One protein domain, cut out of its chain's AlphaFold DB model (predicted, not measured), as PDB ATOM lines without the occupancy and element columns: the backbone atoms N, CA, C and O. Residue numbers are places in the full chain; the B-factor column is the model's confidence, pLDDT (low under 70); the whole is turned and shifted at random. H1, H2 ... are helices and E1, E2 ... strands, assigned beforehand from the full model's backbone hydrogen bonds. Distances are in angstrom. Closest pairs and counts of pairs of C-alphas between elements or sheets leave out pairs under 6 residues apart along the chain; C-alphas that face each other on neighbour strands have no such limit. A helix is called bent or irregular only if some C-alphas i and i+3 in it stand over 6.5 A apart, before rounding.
ATOM      1  N   TYR A   6     109.535 127.199 102.137       82.06
ATOM      2  CA  TYR A   6     109.454 126.267 101.021       82.06
ATOM      3  C   TYR A   6     110.691 125.374 101.020       82.06
ATOM      4  O   TYR A   6     111.768 125.810 101.437       82.06
ATOM      5  N   ASP A   7     110.530 124.127 100.592       79.50
ATOM      6  CA  ASP A   7     111.646 123.210 100.397       79.50
ATOM      7  C   ASP A   7     112.298 123.390  99.013       79.50
ATOM      8  O   ASP A   7     111.950 124.280  98.237       79.50
ATOM      9  N   ILE A   8     113.272 122.531  98.703       74.25
ATOM     10  CA  ILE A   8     114.003 122.549  97.424       74.25
ATOM     11  C   ILE A   8     113.138 122.170  96.208       74.25
ATOM     12  O   ILE A   8     113.596 122.306  95.079       74.25
ATOM     13  N   HIS A   9     111.927 121.664  96.436       81.44
ATOM     14  CA  HIS A   9     110.942 121.291  95.425       81.44
ATOM     15  C   HIS A   9     109.750 122.258  95.423       81.44
ATOM     16  O   HIS A   9     108.686 121.914  94.914       81.44
ATOM     17  N   GLU A  10     109.919 123.444  96.021       81.69
ATOM     18  CA  GLU A  10     108.890 124.480  96.141       81.69
ATOM     19  C   GLU A  10     107.645 124.024  96.921       81.69
ATOM     20  O   GLU A  10     106.574 124.633  96.846       81.69
ATOM     21  N   GLN A  11     107.775 122.975  97.737       84.12
ATOM     22  CA  GLN A  11     106.699 122.507  98.597       84.12
ATOM     23  C   GLN A  11     106.673 123.324  99.880       84.12
ATOM     24  O   GLN A  11     107.699 123.586 100.505       84.12
ATOM     25  N   LYS A  12     105.473 123.739 100.290       86.62
ATOM     26  CA  LYS A  12     105.282 124.549 101.492       86.62
ATOM     27  C   LYS A  12     105.645 123.738 102.740       86.62
ATOM     28  O   LYS A  12     104.961 122.768 103.054       86.62
ATOM     29  N   ILE A  13     106.649 124.199 103.480       82.75
ATOM     30  CA  ILE A  13     107.059 123.624 104.765       82.75
ATOM     31  C   ILE A  13     106.182 124.215 105.870       82.75
ATOM     32  O   ILE A  13     105.986 125.437 105.940       82.75
ATOM     33  N   ARG A  14     105.649 123.359 106.741       82.62
ATOM     34  CA  ARG A  14     104.938 123.773 107.950       82.62
ATOM     35  C   ARG A  14     105.909 123.847 109.137       82.62
ATOM     36  O   ARG A  14     106.917 123.145 109.144       82.62
ATOM     37  N   PRO A  15     105.646 124.680 110.157       78.75
ATOM     38  CA  PRO A  15     106.516 124.773 111.330       78.75
ATOM     39  C   PRO A  15     106.765 123.427 112.028       78.75
ATOM     40  O   PRO A  15     107.846 123.215 112.564       78.75
ATOM     41  N   GLU A  16     105.798 122.508 111.991       80.06
ATOM     42  CA  GLU A  16     105.902 121.181 112.605       80.06
ATOM     43  C   GLU A  16     106.936 120.293 111.894       80.06
ATOM     44  O   GLU A  16     107.651 119.529 112.543       80.06
ATOM     45  N   ASP A  17     107.092 120.456 110.575       75.81
ATOM     46  CA  ASP A  17     108.108 119.753 109.781       75.81
ATOM     47  C   ASP A  17     109.531 120.155 110.210       75.81
ATOM     48  O   ASP A  17     110.486 119.390 110.049       75.81
ATOM     49  N   LEU A  18     109.673 121.354 110.795       78.56
ATOM     50  CA  LEU A  18     110.937 121.867 111.315       78.56
ATOM     51  C   LEU A  18     111.265 121.386 112.736       78.56
ATOM     52  O   LEU A  18     112.341 121.678 113.244       78.56
ATOM     53  N   GLN A  19     110.353 120.683 113.404       82.56
ATOM     54  CA  GLN A  19     110.567 120.184 114.768       82.56
ATOM     55  C   GLN A  19     110.842 118.675 114.796       82.56
ATOM     56  O   GLN A  19     111.123 118.107 115.852       82.56
ATOM     57  N   ASN A  20     110.795 118.004 113.640       84.25
ATOM     58  CA  ASN A  20     111.024 116.568 113.551       84.25
ATOM     59  C   ASN A  20     112.525 116.230 113.532       84.25
ATOM     60  O   ASN A  20     113.115 115.941 112.487       84.25
ATOM     61  N   LYS A  21     113.136 116.235 114.723       82.19
ATOM     62  CA  LYS A  21     114.553 115.900 114.926       82.19
ATOM     63  C   LYS A  21     114.926 114.526 114.351       82.19
ATOM     64  O   LYS A  21     115.976 114.407 113.729       82.19
ATOM     65  N   ASN A  22     114.081 113.508 114.522       84.69
ATOM     66  CA  ASN A  22     114.382 112.147 114.053       84.69
ATOM     67  C   ASN A  22     114.519 112.099 112.529       84.69
ATOM     68  O   ASN A  22     115.524 111.609 112.017       84.69
ATOM     69  N   ALA A  23     113.564 112.694 111.807       83.75
ATOM     70  CA  ALA A  23     113.626 112.776 110.351       83.75
ATOM     71  C   ALA A  23     114.874 113.536 109.866       83.75
ATOM     72  O   ALA A  23     115.454 113.200 108.831       83.75
ATOM     73  N   TRP A  24     115.311 114.555 110.610       82.62
ATOM     74  CA  TRP A  24     116.524 115.306 110.292       82.62
ATOM     75  C   TRP A  24     117.793 114.483 110.499       82.62
ATOM     76  O   TRP A  24     118.649 114.473 109.614       82.62
ATOM     77  N   CYS A  25     117.896 113.767 111.619       83.06
ATOM     78  CA  CYS A  25     119.021 112.880 111.908       83.06
ATOM     79  C   CYS A  25     119.133 111.759 110.863       83.06
ATOM     80  O   CYS A  25     120.207 111.555 110.303       83.06
ATOM     81  N   GLU A  26     118.025 111.095 110.516       86.12
ATOM     82  CA  GLU A  26     118.014 110.048 109.483       86.12
ATOM     83  C   GLU A  26     118.450 110.577 108.112       86.12
ATOM     84  O   GLU A  26     119.214 109.933 107.386       86.12
ATOM     85  N   LYS A  27     117.975 111.770 107.741       85.81
ATOM     86  CA  LYS A  27     118.353 112.421 106.487       85.81
ATOM     87  C   LYS A  27     119.833 112.811 106.477       85.81
ATOM     88  O   LYS A  27     120.493 112.601 105.460       85.81
ATOM     89  N   GLY A  28     120.348 113.329 107.593       83.62
ATOM     90  CA  GLY A  28     121.765 113.639 107.788       83.62
ATOM     91  C   GLY A  28     122.648 112.406 107.600       83.62
ATOM     92  O   GLY A  28     123.514 112.410 106.728       83.62
ATOM     93  N   ALA A  29     122.325 111.309 108.289       85.12
ATOM     94  CA  ALA A  29     123.066 110.051 108.192       85.12
ATOM     95  C   ALA A  29     123.119 109.497 106.753       85.12
ATOM     96  O   ALA A  29     124.145 108.984 106.298       85.12
ATOM     97  N   ARG A  30     122.027 109.633 105.983       87.75
ATOM     98  CA  ARG A  30     122.007 109.252 104.557       87.75
ATOM     99  C   ARG A  30     122.933 110.123 103.707       87.75
ATOM    100  O   ARG A  30     123.601 109.603 102.809       87.75
ATOM    101  N   TYR A  31     122.969 111.430 103.964       87.12
ATOM    102  CA  TYR A  31     123.861 112.345 103.256       87.12
ATOM    103  C   TYR A  31     125.325 112.091 103.587       87.12
ATOM    104  O   TYR A  31     126.135 112.039 102.670       87.12
ATOM    105  N   GLU A  32     125.651 111.851 104.851       86.88
ATOM    106  CA  GLU A  32     127.008 111.513 105.283       86.88
ATOM    107  C   GLU A  32     127.497 110.214 104.657       86.88
ATOM    108  O   GLU A  32     128.586 110.179 104.086       86.88
ATOM    109  N   LYS A  33     126.663 109.167 104.670       88.50
ATOM    110  CA  LYS A  33     126.986 107.900 104.006       88.50
ATOM    111  C   LYS A  33     127.284 108.105 102.520       88.50
ATOM    112  O   LYS A  33     128.287 107.607 102.015       88.50
ATOM    113  N   SER A  34     126.432 108.866 101.833       89.94
ATOM    114  CA  SER A  34     126.607 109.164 100.406       89.94
ATOM    115  C   SER A  34     127.864 110.005 100.155       89.94
ATOM    116  O   SER A  34     128.594 109.765  99.201       89.94
ATOM    117  N   PHE A  35     128.149 110.971 101.031       89.81
ATOM    118  CA  PHE A  35     129.327 111.826 100.944       89.81
ATOM    119  C   PHE A  35     130.625 111.032 101.109       89.81
ATOM    120  O   PHE A  35     131.522 111.171 100.281       89.81
ATOM    121  N   VAL A  36     130.714 110.162 102.120       90.31
ATOM    122  CA  VAL A  36     131.878 109.283 102.326       90.31
ATOM    123  C   VAL A  36     132.052 108.329 101.151       90.31
ATOM    124  O   VAL A  36     133.169 108.143 100.685       90.31
ATOM    125  N   GLN A  37     130.962 107.770 100.622       91.25
ATOM    126  CA  GLN A  37     131.033 106.882  99.463       91.25
ATOM    127  C   GLN A  37     131.609 107.579  98.219       91.25
ATOM    128  O   GLN A  37     132.329 106.946  97.453       91.25
ATOM    129  N   ILE A  38     131.291 108.859  98.004       92.69
ATOM    130  CA  ILE A  38     131.710 109.594  96.800       92.69
ATOM    131  C   ILE A  38     133.086 110.255  96.983       92.69
ATOM    132  O   ILE A  38     133.898 110.243  96.063       92.69
ATOM    133  N   TYR A  39     133.356 110.845  98.151       90.25
ATOM    134  CA  TYR A  39     134.521 111.711  98.386       90.25
ATOM    135  C   TYR A  39     135.455 111.226  99.500       90.25
ATOM    136  O   TYR A  39     136.511 111.827  99.707       90.25
ATOM    137  N   GLY A  40     135.094 110.165 100.227       88.69
ATOM    138  CA  GLY A  40     135.825 109.702 101.407       88.69
ATOM    139  C   GLY A  40     137.281 109.363 101.109       88.69
ATOM    140  O   GLY A  40     138.172 109.830 101.811       88.69
ATOM    141  N   GLU A  41     137.549 108.646 100.017       89.62
ATOM    142  CA  GLU A  41     138.916 108.297  99.613       89.62
ATOM    143  C   GLU A  41     139.760 109.545  99.300       89.62
ATOM    144  O   GLU A  41     140.854 109.718  99.841       89.62
ATOM    145  N   ALA A  42     139.221 110.466  98.495       89.44
ATOM    146  CA  ALA A  42     139.917 111.689  98.099       89.44
ATOM    147  C   ALA A  42     140.248 112.588  99.307       89.44
ATOM    148  O   ALA A  42     141.342 113.154  99.399       89.44
ATOM    149  N   LEU A  43     139.315 112.690 100.256       87.69
ATOM    150  CA  LEU A  43     139.445 113.542 101.438       87.69
ATOM    151  C   LEU A  43     140.120 112.841 102.626       87.69
ATOM    152  O   LEU A  43     140.510 113.513 103.578       87.69
ATOM    153  N   GLY A  44     140.316 111.520 102.569       90.50
ATOM    154  CA  GLY A  44     140.790 110.732 103.707       90.50
ATOM    155  C   GLY A  44     139.778 110.715 104.853       90.50
ATOM    156  O   GLY A  44     140.149 110.945 106.000       90.50
ATOM    157  N   LEU A  45     138.500 110.501 104.544       90.50
ATOM    158  CA  LEU A  45     137.396 110.449 105.501       90.50
ATOM    159  C   LEU A  45     136.714 109.083 105.447       90.50
ATOM    160  O   LEU A  45     136.469 108.541 104.370       90.50
ATOM    161  N   THR A  46     136.353 108.556 106.613       91.00
ATOM    162  CA  THR A  46     135.508 107.363 106.746       91.00
ATOM    163  C   THR A  46     134.455 107.575 107.831       91.00
ATOM    164  O   THR A  46     134.551 108.522 108.613       91.00
ATOM    165  N   GLN A  47     133.442 106.707 107.878       88.94
ATOM    166  CA  GLN A  47     132.481 106.702 108.979       88.94
ATOM    167  C   GLN A  47     133.167 106.276 110.276       88.94
ATOM    168  O   GLN A  47     133.944 105.319 110.292       88.94
ATOM    169  N   ASN A  48     132.857 106.974 111.363       87.69
ATOM    170  CA  ASN A  48     133.363 106.627 112.678       87.69
ATOM    171  C   ASN A  48     132.712 105.314 113.162       87.69
ATOM    172  O   ASN A  48     131.490 105.274 113.333       87.69
ATOM    173  N   PRO A  49     133.481 104.240 113.414       85.94
ATOM    174  CA  PRO A  49     132.926 102.988 113.924       85.94
ATOM    175  C   PRO A  49     132.268 103.146 115.304       85.94
ATOM    176  O   PRO A  49     131.314 102.427 115.595       85.94
ATOM    177  N   GLU A  50     132.699 104.115 116.123       87.56
ATOM    178  CA  GLU A  50     132.087 104.396 117.431       87.56
ATOM    179  C   GLU A  50     130.633 104.856 117.316       87.56
ATOM    180  O   GLU A  50     129.852 104.681 118.249       87.56
ATOM    181  N   LYS A  51     130.227 105.374 116.151       84.69
ATOM    182  CA  LYS A  51     128.839 105.768 115.901       84.69
ATOM    183  C   LYS A  51     127.864 104.586 115.948       84.69
ATOM    184  O   LYS A  51     126.673 104.791 116.138       84.69
ATOM    185  N   GLN A  52     128.346 103.347 115.803       84.12
ATOM    186  CA  GLN A  52     127.500 102.150 115.901       84.12
ATOM    187  C   GLN A  52     127.073 101.833 117.339       84.12
ATOM    188  O   GLN A  52     126.085 101.131 117.542       84.12
ATOM    189  N   THR A  53     127.828 102.309 118.329       88.00
ATOM    190  CA  THR A  53     127.614 102.003 119.751       88.00
ATOM    191  C   THR A  53     127.376 103.251 120.601       88.00
ATOM    192  O   THR A  53     126.894 103.134 121.726       88.00
ATOM    193  N   ASN A  54     127.684 104.438 120.074       85.12
ATOM    194  CA  ASN A  54     127.521 105.722 120.734       85.12
ATOM    195  C   ASN A  54     126.899 106.754 119.780       85.12
ATOM    196  O   ASN A  54     127.580 107.333 118.931       85.12
ATOM    197  N   ASP A  55     125.620 107.061 119.991       81.56
ATOM    198  CA  ASP A  55     124.873 108.052 119.202       81.56
ATOM    199  C   ASP A  55     125.483 109.468 119.263       81.56
ATOM    200  O   ASP A  55     125.248 110.290 118.371       81.56
ATOM    201  N   PHE A  56     126.279 109.759 120.299       82.06
ATOM    202  CA  PHE A  56     126.938 111.050 120.508       82.06
ATOM    203  C   PHE A  56     128.342 111.130 119.904       82.06
ATOM    204  O   PHE A  56     128.947 112.204 119.928       82.06
ATOM    205  N   ALA A  57     128.879 110.030 119.368       85.12
ATOM    206  CA  ALA A  57     130.155 110.067 118.670       85.12
ATOM    207  C   ALA A  57     130.036 110.921 117.390       85.12
ATOM    208  O   ALA A  57     128.974 110.931 116.762       85.12
ATOM    209  N   PRO A  58     131.092 111.638 116.972       84.75
ATOM    210  CA  PRO A  58     131.120 112.300 115.668       84.75
ATOM    211  C   PRO A  58     130.964 111.293 114.532       84.75
ATOM    212  O   PRO A  58     131.460 110.172 114.636       84.75
ATOM    213  N   ASP A  59     130.299 111.692 113.452       85.12
ATOM    214  CA  ASP A  59     129.911 110.777 112.376       85.12
ATOM    215  C   ASP A  59     131.085 110.346 111.491       85.12
ATOM    216  O   ASP A  59     131.102 109.221 110.982       85.12
ATOM    217  N   LEU A  60     132.090 111.214 111.327       88.81
ATOM    218  CA  LEU A  60     133.239 110.984 110.456       88.81
ATOM    219  C   LEU A  60     134.561 111.036 111.224       88.81
ATOM    220  O   LEU A  60     134.726 111.753 112.212       88.81
ATOM    221  N   ILE A  61     135.545 110.307 110.710       90.31
ATOM    222  CA  ILE A  61     136.930 110.358 111.176       90.31
ATOM    223  C   ILE A  61     137.872 110.542 109.990       90.31
ATOM    224  O   ILE A  61     137.688 109.960 108.917       90.31
ATOM    225  N   ASN A  62     138.888 111.376 110.185       87.62
ATOM    226  CA  ASN A  62     139.955 111.593 109.227       87.62
ATOM    227  C   ASN A  62     140.992 110.470 109.344       87.62
ATOM    228  O   ASN A  62     141.674 110.342 110.359       87.62
ATOM    229  N   THR A  63     141.149 109.678 108.289       82.50
ATOM    230  CA  THR A  63     142.054 108.524 108.252       82.50
ATOM    231  C   THR A  63     143.527 108.912 108.130       82.50
ATOM    232  O   THR A  63     144.393 108.099 108.439       82.50
ATOM    233  N   LYS A  64     143.836 110.148 107.714       81.00
ATOM    234  CA  LYS A  64     145.215 110.643 107.556       81.00
ATOM    235  C   LYS A  64     145.789 111.219 108.850       81.00
ATOM    236  O   LYS A  64     146.991 111.134 109.066       81.00
ATOM    237  N   GLN A  65     144.946 111.839 109.676       74.50
ATOM    238  CA  GLN A  65     145.373 112.556 110.888       74.50
ATOM    239  C   GLN A  65     144.739 112.017 112.181       74.50
ATOM    240  O   GLN A  65     145.096 112.476 113.260       74.50
ATOM    241  N   GLY A  66     143.791 111.076 112.092       74.69
ATOM    242  CA  GLY A  66     143.048 110.550 113.245       74.69
ATOM    243  C   GLY A  66     142.076 111.552 113.880       74.69
ATOM    244  O   GLY A  66     141.531 111.288 114.945       74.69
ATOM    245  N   GLY A  67     141.873 112.715 113.254       81.62
ATOM    246  CA  GLY A  67     141.003 113.771 113.765       81.62
ATOM    247  C   GLY A  67     139.520 113.465 113.561       81.62
ATOM    248  O   GLY A  67     139.130 112.855 112.566       81.62
ATOM    249  N   LEU A  68     138.688 113.934 114.487       83.06
ATOM    250  CA  LEU A  68     137.232 113.865 114.376       83.06
ATOM    251  C   LEU A  68     136.744 114.861 113.318       83.06
ATOM    252  O   LEU A  68     137.244 115.984 113.236       83.06
ATOM    253  N   ALA A  69     135.769 114.448 112.515       78.38
ATOM    254  CA  ALA A  69     135.196 115.262 111.454       78.38
ATOM    255  C   ALA A  69     133.665 115.194 111.477       78.38
ATOM    256  O   ALA A  69     133.065 114.202 111.885       78.38
ATOM    257  N   ASP A  70     133.033 116.266 111.014       77.88
ATOM    258  CA  ASP A  70     131.583 116.381 110.915       77.88
ATOM    259  C   ASP A  70     131.230 117.052 109.585       77.88
ATOM    260  O   ASP A  70     131.880 118.019 109.164       77.88
TER     261      ASP A  70
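AT A GLANCE: This is residues 6 to 70 of the 86 residues of an uncharacterized protein of Olivibacter sp. SDN3 (UniProt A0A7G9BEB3). A free arm, residues 7 to 13 with short H1, leads into one long helix, H2, whose far end packs on a small head of strands E1 and E2 with short H3. The printed part has 65 residues with three named helices and two named strands, in the order H1, H2, E1, H3, E2, mostly helix; the sheet E1 - E2 is antiparallel. It is loose, radius of gyration of the C-alphas 14.7 A, spanning 43 by 25 by 14 A.

IN THESE COORDINATES: H1, residues 15 to 18, begins at C-alpha 15 (106.516, 124.773, 111.330). H2, residues 21 to 43, 28.4 A long, has a kink of 53 degrees near residue 37 and is irregular: C-alphas 38 and 41 are 7.8 A apart. E1 is residues 45 to 47, H3 49 to 52; E2, 60 to 62, ends at C-alpha 62 (139.955, 111.593, 109.227).

HOW THE PARTS SIT: H1 and H2 meet only through their link. The closest C-alphas of H2 and E1, Gly 40 and Thr 46, are 5.8 A apart. E1 and E2 are antiparallel at 144 degrees, N 46 and O 61 within hydrogen-bond range at 3.0 A. H3 and E2 are near each other; H2 and H3 are apart. In H2, 17 of 19 O i to N i+4 pairs are within range; H1 and H3 are too short for one.

THE WHOLE: The farthest C-alphas, Lys 12 and Gln 65, are 42.9 A apart. The printed part has no cut and no long link; no printed residue is under 70 in pLDDT.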